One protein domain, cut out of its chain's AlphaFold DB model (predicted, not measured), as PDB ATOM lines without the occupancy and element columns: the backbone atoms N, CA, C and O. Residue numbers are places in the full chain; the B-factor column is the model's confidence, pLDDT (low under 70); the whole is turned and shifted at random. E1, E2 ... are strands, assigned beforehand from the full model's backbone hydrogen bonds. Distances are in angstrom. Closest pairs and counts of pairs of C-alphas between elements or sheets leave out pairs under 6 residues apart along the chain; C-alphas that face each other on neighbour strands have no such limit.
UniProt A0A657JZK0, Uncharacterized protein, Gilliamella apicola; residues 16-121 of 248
ATOM      1  N   GLY A  16       2.472  24.428 -33.692       98.00
ATOM      2  CA  GLY A  16       1.953  25.475 -34.579       98.00
ATOM      3  C   GLY A  16       1.457  24.954 -35.919       98.00
ATOM      4  O   GLY A  16       1.742  23.824 -36.296       98.00
ATOM      5  N   SER A  17       0.710  25.797 -36.618       98.50
ATOM      6  CA  SER A  17       0.237  25.623 -37.991       98.50
ATOM      7  C   SER A  17       0.090  27.012 -38.595       98.50
ATOM      8  O   SER A  17      -0.097  27.995 -37.869       98.50
ATOM      9  N   ASP A  18       0.150  27.087 -39.917       98.62
ATOM     10  CA  ASP A  18      -0.077  28.335 -40.630       98.62
ATOM     11  C   ASP A  18      -1.476  28.884 -40.322       98.62
ATOM     12  O   ASP A  18      -2.444  28.122 -40.226       98.62
ATOM     13  N   GLY A  19      -1.563  30.198 -40.104       97.62
ATOM     14  CA  GLY A  19      -2.812  30.890 -39.796       97.62
ATOM     15  C   GLY A  19      -3.283  30.772 -38.345       97.62
ATOM     16  O   GLY A  19      -4.220  31.468 -37.960       97.62
ATOM     17  N   LEU A  20      -2.639  29.960 -37.498       97.88
ATOM     18  CA  LEU A  20      -2.944  29.962 -36.065       97.88
ATOM     19  C   LEU A  20      -2.480  31.249 -35.397       97.88
ATOM     20  O   LEU A  20      -1.462  31.842 -35.761       97.88
ATOM     21  N   TYR A  21      -3.226  31.673 -34.383       97.44
ATOM     22  CA  TYR A  21      -2.963  32.931 -33.711       97.44
ATOM     23  C   TYR A  21      -3.340  32.916 -32.239       97.44
ATOM     24  O   TYR A  21      -4.201  32.163 -31.806       97.44
ATOM     25  N   PHE A  22      -2.717  33.800 -31.473       95.62
ATOM     26  CA  PHE A  22      -3.046  34.033 -30.075       95.62
ATOM     27  C   PHE A  22      -2.923  35.506 -29.735       95.62
ATOM     28  O   PHE A  22      -2.238  36.264 -30.419       95.62
ATOM     29  N   ASP A  23      -3.599  35.911 -28.669       93.19
ATOM     30  CA  ASP A  23      -3.684  37.308 -28.277       93.19
ATOM     31  C   ASP A  23      -2.858  37.539 -27.007       93.19
ATOM     32  O   ASP A  23      -3.010  36.824 -26.015       93.19
ATOM     33  N   LEU A  24      -1.966  38.531 -27.041       91.06
ATOM     34  CA  LEU A  24      -1.192  38.938 -25.870       91.06
ATOM     35  C   LEU A  24      -2.080  39.758 -24.933       91.06
ATOM     36  O   LEU A  24      -2.584  40.818 -25.322       91.06
ATOM     37  N   ASP A  25      -2.227  39.297 -23.693       84.62
ATOM     38  CA  ASP A  25      -2.869  40.076 -22.638       84.62
ATOM     39  C   ASP A  25      -1.846  41.009 -21.983       84.62
ATOM     40  O   ASP A  25      -0.997  40.599 -21.189       84.62
ATOM     41  N   ILE A  26      -1.885  42.278 -22.381       79.00
ATOM     42  CA  ILE A  26      -0.939  43.298 -21.932       79.00
ATOM     43  C   ILE A  26      -1.599  44.091 -20.805       79.00
ATOM     44  O   ILE A  26      -2.173  45.161 -21.010       79.00
ATOM     45  N   ILE A  27      -1.535  43.541 -19.595       66.31
ATOM     46  CA  ILE A  27      -2.099  44.168 -18.397       66.31
ATOM     47  C   ILE A  27      -1.157  45.271 -17.897       66.31
ATOM     48  O   ILE A  27       0.052  45.082 -17.789       66.31
ATOM     49  N   GLY A  28      -1.715  46.435 -17.558       56.31
ATOM     50  CA  GLY A  28      -0.992  47.507 -16.861       56.31
ATOM     51  C   GLY A  28      -0.127  48.416 -17.740       56.31
ATOM     52  O   GLY A  28       0.337  49.439 -17.247       56.31
ATOM     53  N   ALA A  29       0.050  48.112 -19.030       54.00
ATOM     54  CA  ALA A  29       0.794  48.984 -19.942       54.00
ATOM     55  C   ALA A  29      -0.061  50.094 -20.588       54.00
ATOM     56  O   ALA A  29       0.489  50.954 -21.261       54.00
ATOM     57  N   GLY A  30      -1.384  50.107 -20.407       59.78
ATOM     58  CA  GLY A  30      -2.274  51.011 -21.142       59.78
ATOM     59  C   GLY A  30      -2.646  50.457 -22.522       59.78
ATOM     60  O   GLY A  30      -2.967  49.277 -22.648       59.78
ATOM     61  N   ASP A  31      -2.653  51.307 -23.550       68.62
ATOM     62  CA  ASP A  31      -3.072  50.941 -24.908       68.62
ATOM     63  C   ASP A  31      -1.948  50.229 -25.670       68.62
ATOM     64  O   ASP A  31      -0.910  50.822 -25.966       68.62
ATOM     65  N   ALA A  32      -2.164  48.968 -26.051       71.56
ATOM     66  CA  ALA A  32      -1.182  48.185 -26.797       71.56
ATOM     67  C   ALA A  32      -0.754  48.817 -28.141       71.56
ATOM     68  O   ALA A  32       0.299  48.457 -28.669       71.56
ATOM     69  N   ARG A  33      -1.519  49.789 -28.666       78.69
ATOM     70  CA  ARG A  33      -1.144  50.617 -29.830       78.69
ATOM     71  C   ARG A  33       0.160  51.387 -29.654       78.69
ATOM     72  O   ARG A  33       0.762  51.772 -30.651       78.69
ATOM     73  N   GLN A  34       0.591  51.631 -28.421       83.19
ATOM     74  CA  GLN A  34       1.829  52.363 -28.170       83.19
ATOM     75  C   GLN A  34       3.087  51.557 -28.517       83.19
ATOM     76  O   GLN A  34       4.162  52.141 -28.640       83.19
ATOM     77  N   PHE A  35       2.974  50.231 -28.655       87.56
ATOM     78  CA  PHE A  35       4.116  49.366 -28.912       87.56
ATOM     79  C   PHE A  35       4.364  49.184 -30.410       87.56
ATOM     80  O   PHE A  35       3.500  48.720 -31.157       87.56
ATOM     81  N   SER A  36       5.593  49.466 -30.833       91.81
ATOM     82  CA  SER A  36       6.141  48.981 -32.095       91.81
ATOM     83  C   SER A  36       6.753  47.602 -31.873       91.81
ATOM     84  O   SER A  36       7.606  47.426 -31.000       91.81
ATOM     85  N   TRP A  37       6.294  46.619 -32.643       93.50
ATOM     86  CA  TRP A  37       6.655  45.221 -32.453       93.50
ATOM     87  C   TRP A  37       7.709  44.754 -33.447       93.50
ATOM     88  O   TRP A  37       7.623  45.014 -34.647       93.50
ATOM     89  N   ARG A  38       8.658  43.968 -32.944       95.50
ATOM     90  CA  ARG A  38       9.615  43.207 -33.740       95.50
ATOM     91  C   ARG A  38       9.526  41.733 -33.374       95.50
ATOM     92  O   ARG A  38       9.481  41.389 -32.198       95.50
ATOM     93  N   VAL A  39       9.552  40.876 -34.388       97.06
ATOM     94  CA  VAL A  39       9.659  39.423 -34.227       97.06
ATOM     95  C   VAL A  39      11.093  39.012 -34.528       97.06
ATOM     96  O   VAL A  39      11.650  39.384 -35.561       97.06
ATOM     97  N   ILE A  40      11.697  38.273 -33.608       96.88
ATOM     98  CA  ILE A  40      13.015  37.669 -33.761       96.88
ATOM     99  C   ILE A  40      12.804  36.157 -33.746       96.88
ATOM    100  O   ILE A  40      12.208  35.631 -32.811       96.88
ATOM    101  N   THR A  41      13.273  35.471 -34.785       96.19
ATOM    102  CA  THR A  41      13.222  34.009 -34.912       96.19
ATOM    103  C   THR A  41      14.541  33.494 -35.478       96.19
ATOM    104  O   THR A  41      15.259  34.235 -36.153       96.19
ATOM    105  N   ASN A  42      14.886  32.243 -35.175       94.88
ATOM    106  CA  ASN A  42      16.081  31.567 -35.686       94.88
ATOM    107  C   ASN A  42      15.798  30.623 -36.868       94.88
ATOM    108  O   ASN A  42      16.701  29.883 -37.258       94.88
ATOM    109  N   GLY A  43      14.575  30.610 -37.402       94.19
ATOM    110  CA  GLY A  43      14.192  29.737 -38.510       94.19
ATOM    111  C   GLY A  43      13.272  30.403 -39.529       94.19
ATOM    112  O   GLY A  43      13.224  31.627 -39.640       94.19
ATOM    113  N   ASP A  44      12.599  29.570 -40.316       94.94
ATOM    114  CA  ASP A  44      11.785  29.940 -41.475       94.94
ATOM    115  C   ASP A  44      10.297  30.151 -41.157       94.94
ATOM    116  O   ASP A  44       9.579  30.730 -41.974       94.94
ATOM    117  N   ILE A  45       9.830  29.741 -39.975       98.31
ATOM    118  CA  ILE A  45       8.480  30.065 -39.511       98.31
ATOM    119  C   ILE A  45       8.480  31.526 -39.050       98.31
ATOM    120  O   ILE A  45       9.307  31.961 -38.244       98.31
ATOM    121  N   GLY A  46       7.533  32.296 -39.572       98.00
ATOM    122  CA  GLY A  46       7.330  33.700 -39.255       98.00
ATOM    123  C   GLY A  46       6.189  33.923 -38.267       98.00
ATOM    124  O   GLY A  46       5.356  33.055 -38.015       98.00
ATOM    125  N   ALA A  47       6.120  35.142 -37.738       98.31
ATOM    126  CA  ALA A  47       4.943  35.623 -37.036       98.31
ATOM    127  C   ALA A  47       4.697  37.102 -37.346       98.31
ATOM    128  O   ALA A  47       5.632  37.864 -37.593       98.31
ATOM    129  N   THR A  48       3.437  37.522 -37.301       97.50
ATOM    130  CA  THR A  48       3.048  38.935 -37.386       97.50
ATOM    131  C   THR A  48       2.275  39.336 -36.150       97.50
ATOM    132  O   THR A  48       1.396  38.592 -35.724       97.50
ATOM    133  N   ILE A  49       2.543  40.532 -35.630       95.62
ATOM    134  CA  ILE A  49       1.818  41.089 -34.488       95.62
ATOM    135  C   ILE A  49       0.980  42.265 -34.969       95.62
ATOM    136  O   ILE A  49       1.510  43.184 -35.595       95.62
ATOM    137  N   ARG A  50      -0.327  42.233 -34.711       92.62
ATOM    138  CA  ARG A  50      -1.256  43.290 -35.121       92.62
ATOM    139  C   ARG A  50      -2.195  43.660 -33.988       92.62
ATOM    140  O   ARG A  50      -2.812  42.794 -33.375       92.62
ATOM    141  N   TRP A  51      -2.357  44.960 -33.781       90.88
ATOM    142  CA  TRP A  51      -3.472  45.489 -33.012       90.88
ATOM    143  C   TRP A  51      -4.709  45.530 -33.909       90.88
ATOM    144  O   TRP A  51      -4.701  46.194 -34.948       90.88
ATOM    145  N   ARG A  52      -5.745  44.766 -33.563       90.38
ATOM    146  CA  ARG A  52      -6.928  44.597 -34.420       90.38
ATOM    147  C   ARG A  52      -8.175  44.252 -33.617       90.38
ATOM    148  O   ARG A  52      -8.071  43.769 -32.496       90.38
ATOM    149  N   LEU A  53      -9.346  44.454 -34.218       90.19
ATOM    150  CA  LEU A  53     -10.587  43.877 -33.701       90.19
ATOM    151  C   LEU A  53     -10.542  42.353 -33.797       90.19
ATOM    152  O   LEU A  53      -9.984  41.796 -34.755       90.19
ATOM    153  N   SER A  54     -11.171  41.710 -32.815       88.62
ATOM    154  CA  SER A  54     -11.496  40.288 -32.891       88.62
ATOM    155  C   SER A  54     -12.396  39.987 -34.097       88.62
ATOM    156  O   SER A  54     -13.131  40.852 -34.590       88.62
ATOM    157  N   ASN A  55     -12.318  38.759 -34.599       85.94
ATOM    158  CA  ASN A  55     -13.177  38.268 -35.668       85.94
ATOM    159  C   ASN A  55     -14.642  38.229 -35.200       85.94
ATOM    160  O   ASN A  55     -14.939  37.863 -34.056       85.94
ATOM    161  N   GLN A  56     -15.539  38.638 -36.099       84.50
ATOM    162  CA  GLN A  56     -16.957  38.880 -35.809       84.50
ATOM    163  C   GLN A  56     -17.881  37.723 -36.206       84.50
ATOM    164  O   GLN A  56     -19.071  37.787 -35.902       84.50
ATOM    165  N   GLY A  57     -17.399  36.702 -36.917       83.56
ATOM    166  CA  GLY A  57     -18.258  35.588 -37.298       83.56
ATOM    167  C   GLY A  57     -18.569  34.661 -36.130       83.56
ATOM    168  O   GLY A  57     -18.027  34.752 -35.027       83.56
ATOM    169  N   VAL A  58     -19.541  33.784 -36.376       80.38
ATOM    170  CA  VAL A  58     -20.262  33.029 -35.339       80.38
ATOM    171  C   VAL A  58     -19.372  32.010 -34.620       80.38
ATOM    172  O   VAL A  58     -19.613  31.695 -33.449       80.38
ATOM    173  N   ASN A  59     -18.366  31.485 -35.319       83.50
ATOM    174  CA  ASN A  59     -17.452  30.479 -34.783       83.50
ATOM    175  C   ASN A  59     -16.069  31.060 -34.471       83.50
ATOM    176  O   ASN A  59     -15.399  30.551 -33.577       83.50
ATOM    177  N   GLU A  60     -15.664  32.150 -35.124       89.44
ATOM    178  CA  GLU A  60     -14.327  32.716 -34.944       89.44
ATOM    179  C   GLU A  60     -14.175  33.470 -33.615       89.44
ATOM    180  O   GLU A  60     -15.085  34.161 -33.148       89.44
ATOM    181  N   ASP A  61     -12.992  33.376 -32.999       90.38
ATOM    182  CA  ASP A  61     -12.636  34.075 -31.757       90.38
ATOM    183  C   ASP A  61     -13.663  33.874 -30.632       90.38
ATOM    184  O   ASP A  61     -13.937  34.791 -29.857       90.38
ATOM    185  N   ARG A  62     -14.300  32.701 -30.550       89.06
ATOM    186  CA  ARG A  62     -15.395  32.438 -29.597       89.06
ATOM    187  C   ARG A  62     -15.011  32.605 -28.126       89.06
ATOM    188  O   ARG A  62     -15.885  32.783 -27.284       89.06
ATOM    189  N   TRP A  63     -13.715  32.575 -27.818       87.50
ATOM    190  CA  TRP A  63     -13.187  32.881 -26.485       87.50
ATOM    191  C   TRP A  63     -13.254  34.378 -26.130       87.50
ATOM    192  O   TRP A  63     -13.070  34.736 -24.969       87.50
ATOM    193  N   ILE A  64     -13.532  35.252 -27.100       87.81
ATOM    194  CA  ILE A  64     -13.735  36.689 -26.913       87.81
ATOM    195  C   ILE A  64     -15.236  36.968 -26.948       87.81
ATOM    196  O   ILE A  64     -15.858  36.959 -28.009       87.81
ATOM    197  N   THR A  65     -15.820  37.227 -25.778       86.88
ATOM    198  CA  THR A  65     -17.249  37.551 -25.659       86.88
ATOM    199  C   THR A  65     -17.559  38.961 -26.158       86.88
ATOM    200  O   THR A  65     -18.543  39.159 -26.864       86.88
ATOM    201  N   ASP A  66     -16.713  39.937 -25.816       86.38
ATOM    202  CA  ASP A  66     -16.865  41.316 -26.273       86.38
ATOM    203  C   ASP A  66     -16.137  41.529 -27.604       86.38
ATOM    204  O   ASP A  66     -14.931  41.785 -27.660       86.38
ATOM    205  N   LYS A  67     -16.898  41.425 -28.691       85.00
ATOM    206  CA  LYS A  67     -16.375  41.509 -30.052       85.00
ATOM    207  C   LYS A  67     -15.965  42.920 -30.476       85.00
ATOM    208  O   LYS A  67     -15.274  43.052 -31.484       85.00
ATOM    209  N   VAL A  68     -16.298  43.968 -29.715       85.12
ATOM    210  CA  VAL A  68     -15.789  45.324 -29.996       85.12
ATOM    211  C   VAL A  68     -14.412  45.579 -29.375       85.12
ATOM    212  O   VAL A  68     -13.791  46.611 -29.642       85.12
ATOM    213  N   LYS A  69     -13.894  44.634 -28.579       82.00
ATOM    214  CA  LYS A  69     -12.567  44.723 -27.972       82.00
ATOM    215  C   LYS A  69     -11.466  44.473 -29.008       82.00
ATOM    216  O   LYS A  69     -11.493  43.503 -29.770       82.00
ATOM    217  N   TYR A  70     -10.460  45.345 -28.992       87.19
ATOM    218  CA  TYR A  70      -9.225  45.146 -29.742       87.19
ATOM    219  C   TYR A  70      -8.265  44.223 -28.993       87.19
ATOM    220  O   TYR A  70      -8.173  44.253 -27.765       87.19
ATOM    221  N   VAL A  71      -7.513  43.441 -29.757       89.38
ATOM    222  CA  VAL A  71      -6.512  42.491 -29.278       89.38
ATOM    223  C   VAL A  71      -5.167  42.741 -29.946       89.38
ATOM    224  O   VAL A  71      -5.096  43.232 -31.076       89.38
ATOM    225  N   THR A  72      -4.095  42.377 -29.246       92.06
ATOM    226  CA  THR A  72      -2.743  42.318 -29.809       92.06
ATOM    227  C   THR A  72      -2.491  40.896 -30.274       92.06
ATOM    228  O   THR A  72      -2.042  40.052 -29.501       92.06
ATOM    229  N   ARG A  73      -2.833  40.627 -31.532       94.50
ATOM    230  CA  ARG A  73      -2.809  39.287 -32.108       94.50
ATOM    231  C   ARG A  73      -1.453  38.959 -32.698       94.50
ATOM    232  O   ARG A  73      -0.975  39.689 -33.564       94.50
ATOM    233  N   VAL A  74      -0.891  37.835 -32.282       97.25
ATOM    234  CA  VAL A  74       0.265  37.181 -32.891       97.25
ATOM    235  C   VAL A  74      -0.257  36.071 -33.797       97.25
ATOM    236  O   VAL A  74      -0.891  35.145 -33.308       97.25
ATOM    237  N   THR A  75       0.001  36.153 -35.099       98.06
ATOM    238  CA  THR A  75      -0.359  35.116 -36.085       98.06
ATOM    239  C   THR A  75       0.903  34.442 -36.597       98.06
ATOM    240  O   THR A  75       1.836  35.147 -36.981       98.06
ATOM    241  N   LEU A  76       0.928  33.109 -36.598       98.62
ATOM    242  CA  LEU A  76       2.016  32.285 -37.118       98.62
ATOM    243  C   LEU A  76       1.870  32.092 -38.632       98.62
ATOM    244  O   LEU A  76       0.765  31.871 -39.127       98.62
ATOM    245  N   HIS A  77       2.997  32.137 -39.338       98.38
ATOM    246  CA  HIS A  77       3.085  31.943 -40.787       98.38
ATOM    247  C   HIS A  77       4.157  30.910 -41.093       98.38
ATOM    248  O   HIS A  77       5.277  31.028 -40.598       98.38
ATOM    249  N   GLY A  78       3.853  29.917 -41.914       98.12
ATOM    250  CA  GLY A  78       4.822  28.874 -42.228       98.12
ATOM    251  C   GLY A  78       4.353  27.936 -43.332       98.12
ATOM    252  O   GLY A  78       3.402  28.247 -44.047       98.12
ATOM    253  N   PRO A  79       5.027  26.789 -43.502       98.19
ATOM    254  CA  PRO A  79       4.677  25.842 -44.549       98.19
ATOM    255  C   PRO A  79       3.233  25.348 -44.430       98.19
ATOM    256  O   PRO A  79       2.778  24.950 -43.357       98.19
ATOM    257  N   GLU A  80       2.529  25.365 -45.556       98.00
ATOM    258  CA  GLU A  80       1.105  25.061 -45.681       98.00
ATOM    259  C   GLU A  80       0.822  24.398 -47.045       98.00
ATOM    260  O   GLU A  80       1.716  24.303 -47.887       98.00
ATOM    261  N   ALA A  81      -0.393  23.881 -47.258       97.94
ATOM    262  CA  ALA A  81      -0.724  23.076 -48.442       97.94
ATOM    263  C   ALA A  81      -2.098  23.385 -49.074       97.94
ATOM    264  O   ALA A  81      -2.654  22.529 -49.772       97.94
ATOM    265  N   ARG A  82      -2.657  24.586 -48.862       97.38
ATOM    266  CA  ARG A  82      -3.986  25.008 -49.358       97.38
ATOM    267  C   ARG A  82      -4.159  24.796 -50.856       97.38
ATOM    268  O   ARG A  82      -5.210  24.338 -51.299       97.38
ATOM    269  N   SER A  83      -3.114  25.063 -51.638       97.69
ATOM    270  CA  SER A  83      -3.125  24.912 -53.099       97.69
ATOM    271  C   SER A  83      -3.289  23.464 -53.580       97.69
ATOM    272  O   SER A  83      -3.652  23.246 -54.735       97.69
ATOM    273  N   GLN A  84      -3.059  22.472 -52.712       97.50
ATOM    274  CA  GLN A  84      -2.988  21.055 -53.080       97.50
ATOM    275  C   GLN A  84      -3.737  20.112 -52.123       97.50
ATOM    276  O   GLN A  84      -3.521  18.899 -52.128       97.50
ATOM    277  N   TRP A  85      -4.699  20.620 -51.345       97.38
ATOM    278  CA  TRP A  85      -5.567  19.783 -50.497       97.38
ATOM    279  C   TRP A  85      -6.302  18.682 -51.268       97.38
ATOM    280  O   TRP A  85      -6.524  17.583 -50.746       97.38
ATOM    281  N   ASN A  86      -6.691  18.980 -52.511       97.19
ATOM    282  CA  ASN A  86      -7.421  18.059 -53.375       97.19
ATOM    283  C   ASN A  86      -6.526  17.117 -54.182       97.19
ATOM    284  O   ASN A  86      -7.056  16.162 -54.753       97.19
ATOM    285  N   ASP A  87      -5.210  17.340 -54.191       97.00
ATOM    286  CA  ASP A  87      -4.272  16.399 -54.787       97.00
ATOM    287  C   ASP A  87      -4.182  15.146 -53.905       97.00
ATOM    288  O   ASP A  87      -4.166  15.219 -52.672       97.00
ATOM    289  N   ALA A  88      -4.190  13.973 -54.530       95.06
ATOM    290  CA  ALA A  88      -3.985  12.713 -53.832       95.06
ATOM    291  C   ALA A  88      -2.503  12.474 -53.511       95.06
ATOM    292  O   ALA A  88      -2.230  11.827 -52.503       95.06
ATOM    293  N   ASN A  89      -1.593  13.006 -54.335       96.62
ATOM    294  CA  ASN A  89      -0.142  12.856 -54.236       96.62
ATOM    295  C   ASN A  89       0.511  14.241 -54.420       96.62
ATOM    296  O   ASN A  89       1.058  14.524 -55.485       96.62
ATOM    297  N   PRO A  90       0.389  15.125 -53.416       98.00
ATOM    298  CA  PRO A  90       0.878  16.495 -53.487       98.00
ATOM    299  C   PRO A  90       2.390  16.545 -53.718       98.00
ATOM    300  O   PRO A  90       3.120  15.600 -53.417       98.00
ATOM    301  N   SER A  91       2.873  17.683 -54.202       98.25
ATOM    302  CA  SER A  91       4.309  17.955 -54.220       98.25
ATOM    303  C   SER A  91       4.803  18.288 -52.816       98.25
ATOM    304  O   SER A  91       4.096  18.932 -52.035       98.25
ATOM    305  N   GLN A  92       6.042  17.891 -52.525       98.12
ATOM    306  CA  GLN A  92       6.702  18.197 -51.261       98.12
ATOM    307  C   GLN A  92       6.689  19.707 -50.990       98.12
ATOM    308  O   GLN A  92       6.924  20.518 -51.890       98.12
ATOM    309  N   ILE A  93       6.443  20.075 -49.734       98.38
ATOM    310  CA  ILE A  93       6.573  21.452 -49.250       98.38
ATOM    311  C   ILE A  93       7.753  21.545 -48.283       98.38
ATOM    312  O   ILE A  93       8.322  20.535 -47.864       98.38
ATOM    313  N   THR A  94       8.136  22.763 -47.916       97.94
ATOM    314  CA  THR A  94       9.191  22.975 -46.923       97.94
ATOM    315  C   THR A  94       8.846  22.264 -45.610       97.94
ATOM    316  O   THR A  94       7.744  22.413 -45.080       97.94
ATOM    317  N   VAL A  95       9.798  21.497 -45.078       98.06
ATOM    318  CA  VAL A  95       9.736  20.930 -43.725       98.06
ATOM    319  C   VAL A  95      10.596  21.828 -42.833       98.06
ATOM    320  O   VAL A  95      11.813  21.870 -43.039       98.06
ATOM    321  N   PRO A  96      10.005  22.580 -41.889       97.50
ATOM    322  CA  PRO A  96      10.754  23.538 -41.091       97.50
ATOM    323  C   PRO A  96      11.697  22.804 -40.136       97.50
ATOM    324  O   PRO A  96      11.338  21.790 -39.533       97.50
ATOM    325  N   SER A  97      12.905  23.336 -39.953       96.81
ATOM    326  CA  SER A  97      13.832  22.812 -38.945       96.81
ATOM    327  C   SER A  97      13.359  23.244 -37.559       96.81
ATOM    328  O   SER A  97      13.335  24.439 -37.270       96.81
ATOM    329  N   LEU A  98      13.003  22.288 -36.701       97.12
ATOM    330  CA  LEU A  98      12.517  22.522 -35.338       97.12
ATOM    331  C   LEU A  98      13.519  21.974 -34.301       97.12
ATOM    332  O   LEU A  98      14.216  21.001 -34.585       97.12
ATOM    333  N   PRO A  99      13.611  22.568 -33.094       97.56
ATOM    334  CA  PRO A  99      12.772  23.653 -32.593       97.56
ATOM    335  C   PRO A  99      13.177  25.055 -33.085       97.56
ATOM    336  O   PRO A  99      14.363  25.346 -33.255       97.56
ATOM    337  N   GLN A 100      12.197  25.954 -33.224       97.25
ATOM    338  CA  GLN A 100      12.414  27.377 -33.530       97.25
ATOM    339  C   GLN A 100      12.047  28.255 -32.342       97.25
ATOM    340  O   GLN A 100      10.960  28.142 -31.777       97.25
ATOM    341  N   LYS A 101      12.970  29.132 -31.955       97.25
ATOM    342  CA  LYS A 101      12.813  30.071 -30.846       97.25
ATOM    343  C   LYS A 101      12.313  31.400 -31.381       97.25
ATOM    344  O   LYS A 101      12.932  31.966 -32.276       97.25
ATOM    345  N   PHE A 102      11.265  31.913 -30.758       97.31
ATOM    346  CA  PHE A 102      10.711  33.225 -31.038       97.31
ATOM    347  C   PHE A 102      10.936  34.152 -29.855       97.31
ATOM    348  O   PHE A 102      10.802  33.753 -28.698       97.31
ATOM    349  N   GLU A 103      11.230  35.408 -30.159       96.69
ATOM    350  CA  GLU A 103      11.188  36.513 -29.217       96.69
ATOM    351  C   GLU A 103      10.440  37.686 -29.859       96.69
ATOM    352  O   GLU A 103      10.850  38.246 -30.877       96.69
ATOM    353  N   LEU A 104       9.305  38.031 -29.266       95.31
ATOM    354  CA  LEU A 104       8.461  39.155 -29.638       95.31
ATOM    355  C   LEU A 104       8.853  40.333 -28.756       95.31
ATOM    356  O   LEU A 104       8.723  40.246 -27.539       95.31
ATOM    357  N   VAL A 105       9.327  41.421 -29.355       94.25
ATOM    358  CA  VAL A 105       9.805  42.602 -28.632       94.25
ATOM    359  C   VAL A 105       8.933  43.796 -28.996       94.25
ATOM    360  O   VAL A 105       8.977  44.267 -30.132       94.25
ATOM    361  N   GLY A 106       8.139  44.277 -28.043       92.25
ATOM    362  CA  GLY A 106       7.339  45.492 -28.158       92.25
ATOM    363  C   GLY A 106       8.048  46.661 -27.482       92.25
ATOM    364  O   GLY A 106       8.426  46.547 -26.319       92.25
ATOM    365  N   ARG A 107       8.229  47.782 -28.187       91.94
ATOM    366  CA  ARG A 107       8.845  49.008 -27.648       91.94
ATOM    367  C   ARG A 107       7.898  50.188 -27.743       91.94
ATOM    368  O   ARG A 107       7.332  50.411 -28.811       91.94
ATOM    369  N   ASP A 108       7.747  50.934 -26.657       88.88
ATOM    370  CA  ASP A 108       6.981  52.181 -26.655       88.88
ATOM    371  C   ASP A 108       7.873  53.416 -26.867       88.88
ATOM    372  O   ASP A 108       9.104  53.335 -26.924       88.88
ATOM    373  N   SER A 109       7.243  54.585 -26.994       87.00
ATOM    374  CA  SER A 109       7.933  55.868 -27.176       87.00
ATOM    375  C   SER A 109       8.711  56.341 -25.944       87.00
ATOM    376  O   SER A 109       9.579  57.202 -26.071       87.00
ATOM    377  N   SER A 110       8.423  55.786 -24.764       87.06
ATOM    378  CA  SER A 110       9.117  56.098 -23.509       87.06
ATOM    379  C   SER A 110      10.359  55.226 -23.300       87.06
ATOM    380  O   SER A 110      11.073  55.391 -22.312       87.06
ATOM    381  N   GLY A 111      10.634  54.307 -24.231       84.44
ATOM    382  CA  GLY A 111      11.748  53.369 -24.154       84.44
ATOM    383  C   GLY A 111      11.464  52.147 -23.280       84.44
ATOM    384  O   GLY A 111      12.397  51.389 -23.008       84.44
ATOM    385  N   ASN A 112      10.215  51.924 -22.853       85.06
ATOM    386  CA  ASN A 112       9.848  50.679 -22.188       85.06
ATOM    387  C   ASN A 112       9.795  49.543 -23.208       85.06
ATOM    388  O   ASN A 112       9.415  49.724 -24.369       85.06
ATOM    389  N   GLU A 113      10.153  48.350 -22.747       88.31
ATOM    390  CA  GLU A 113      10.222  47.159 -23.576       88.31
ATOM    391  C   GLU A 113       9.455  46.010 -22.924       88.31
ATOM    392  O   GLU A 113       9.636  45.711 -21.743       88.31
ATOM    393  N   LEU A 114       8.618  45.351 -23.720       87.50
ATOM    394  CA  LEU A 114       7.935  44.114 -23.375       87.50
ATOM    395  C   LEU A 114       8.490  43.003 -24.258       87.50
ATOM    396  O   LEU A 114       8.598  43.170 -25.472       87.50
ATOM    397  N   ARG A 115       8.837  41.865 -23.650       91.44
ATOM    398  CA  ARG A 115       9.285  40.683 -24.388       91.44
ATOM    399  C   ARG A 115       8.389  39.496 -24.095       91.44
ATOM    400  O   ARG A 115       8.021  39.264 -22.947       91.44
ATOM    401  N   TYR A 116       8.078  38.737 -25.132       92.69
ATOM    402  CA  TYR A 116       7.389  37.460 -25.030       92.69
ATOM    403  C   TYR A 116       8.138  36.443 -25.879       92.69
ATOM    404  O   TYR A 116       8.329  36.671 -27.069       92.69
ATOM    405  N   GLY A 117       8.591  35.345 -25.286       94.62
ATOM    406  CA  GLY A 117       9.351  34.326 -26.007       94.62
ATOM    407  C   GLY A 117       8.732  32.949 -25.863       94.62
ATOM    408  O   GLY A 117       8.334  32.589 -24.760       94.62
ATOM    409  N   PHE A 118       8.691  32.193 -26.958       96.44
ATOM    410  CA  PHE A 118       8.165  30.826 -27.034       96.44
ATOM    411  C   PHE A 118       9.025  29.977 -27.977       96.44
ATOM    412  O   PHE A 118       9.883  30.501 -28.694       96.44
ATOM    413  N   VAL A 119       8.836  28.656 -27.954       97.25
ATOM    414  CA  VAL A 119       9.630  27.719 -28.760       97.25
ATOM    415  C   VAL A 119       8.713  26.730 -29.453       97.25
ATOM    416  O   VAL A 119       8.182  25.835 -28.803       97.25
ATOM    417  N   LEU A 120       8.594  26.833 -30.776       97.88
ATOM    418  CA  LEU A 120       7.902  25.826 -31.573       97.88
ATOM    419  C   LEU A 120       8.767  24.571 -31.652       97.88
ATOM    420  O   LEU A 120       9.903  24.625 -32.114       97.88
ATOM    421  N   LYS A 121       8.224  23.446 -31.198       97.31
ATOM    422  CA  LYS A 121       8.839  22.114 -31.219       97.31
ATOM    423  C   LYS A 121       8.230  21.214 -32.289       97.31
ATOM    424  O   LYS A 121       8.890  20.279 -32.721       97.31
TER     425      LYS A 121
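AT A GLANCE: This is residues 16 to 121 of the 248 residues of an uncharacterized protein of Gilliamella apicola (UniProt A0A657JZK0). With little regular structure, this is a loose sandwich of two three-stranded antiparallel sheets, E1-E4-E3 and E2-E5-E6, partly face to face, and residues 82 to 89 of a long loop stick out. The 106 printed residues include six named strands, E1 to E6 in order, with 42 residues: all strand. The radius of gyration of the C-alphas is 16.3 A; the spans are 52 by 36 by 19 A.

HOW THE PARTS SIT: E1, residues 21 to 24, neighbours E4, residues 70 to 77; N 22 and O 74 are 2.9 A apart. E4 and E3, residues 46 to 53, form a hairpin; N 50 and O 73 are 2.9 A apart. E2, residues 36 to 41, neighbours E5, residues 100 to 107; N 38 and O 105 are 2.8 A apart. E5 and E6, residues 113 to 120, form a hairpin; N 104 and O 116 are 2.8 A apart. The closest C-alphas of E2 and E3 are Val 39 and Ala 47, 6.7 A.

IN THESE COORDINATES: E1 begins at C-alpha 21 (-2.963, 32.931, -33.711); E6, 22.9 A long, ends at C-alpha 120 (7.902, 25.826, -31.573).

THE WHOLE: The printed part has no cut. Links E1 to E2, E3 to E4 and E4 to E5 are long. Residues 27 to 31 have pLDDT under 70.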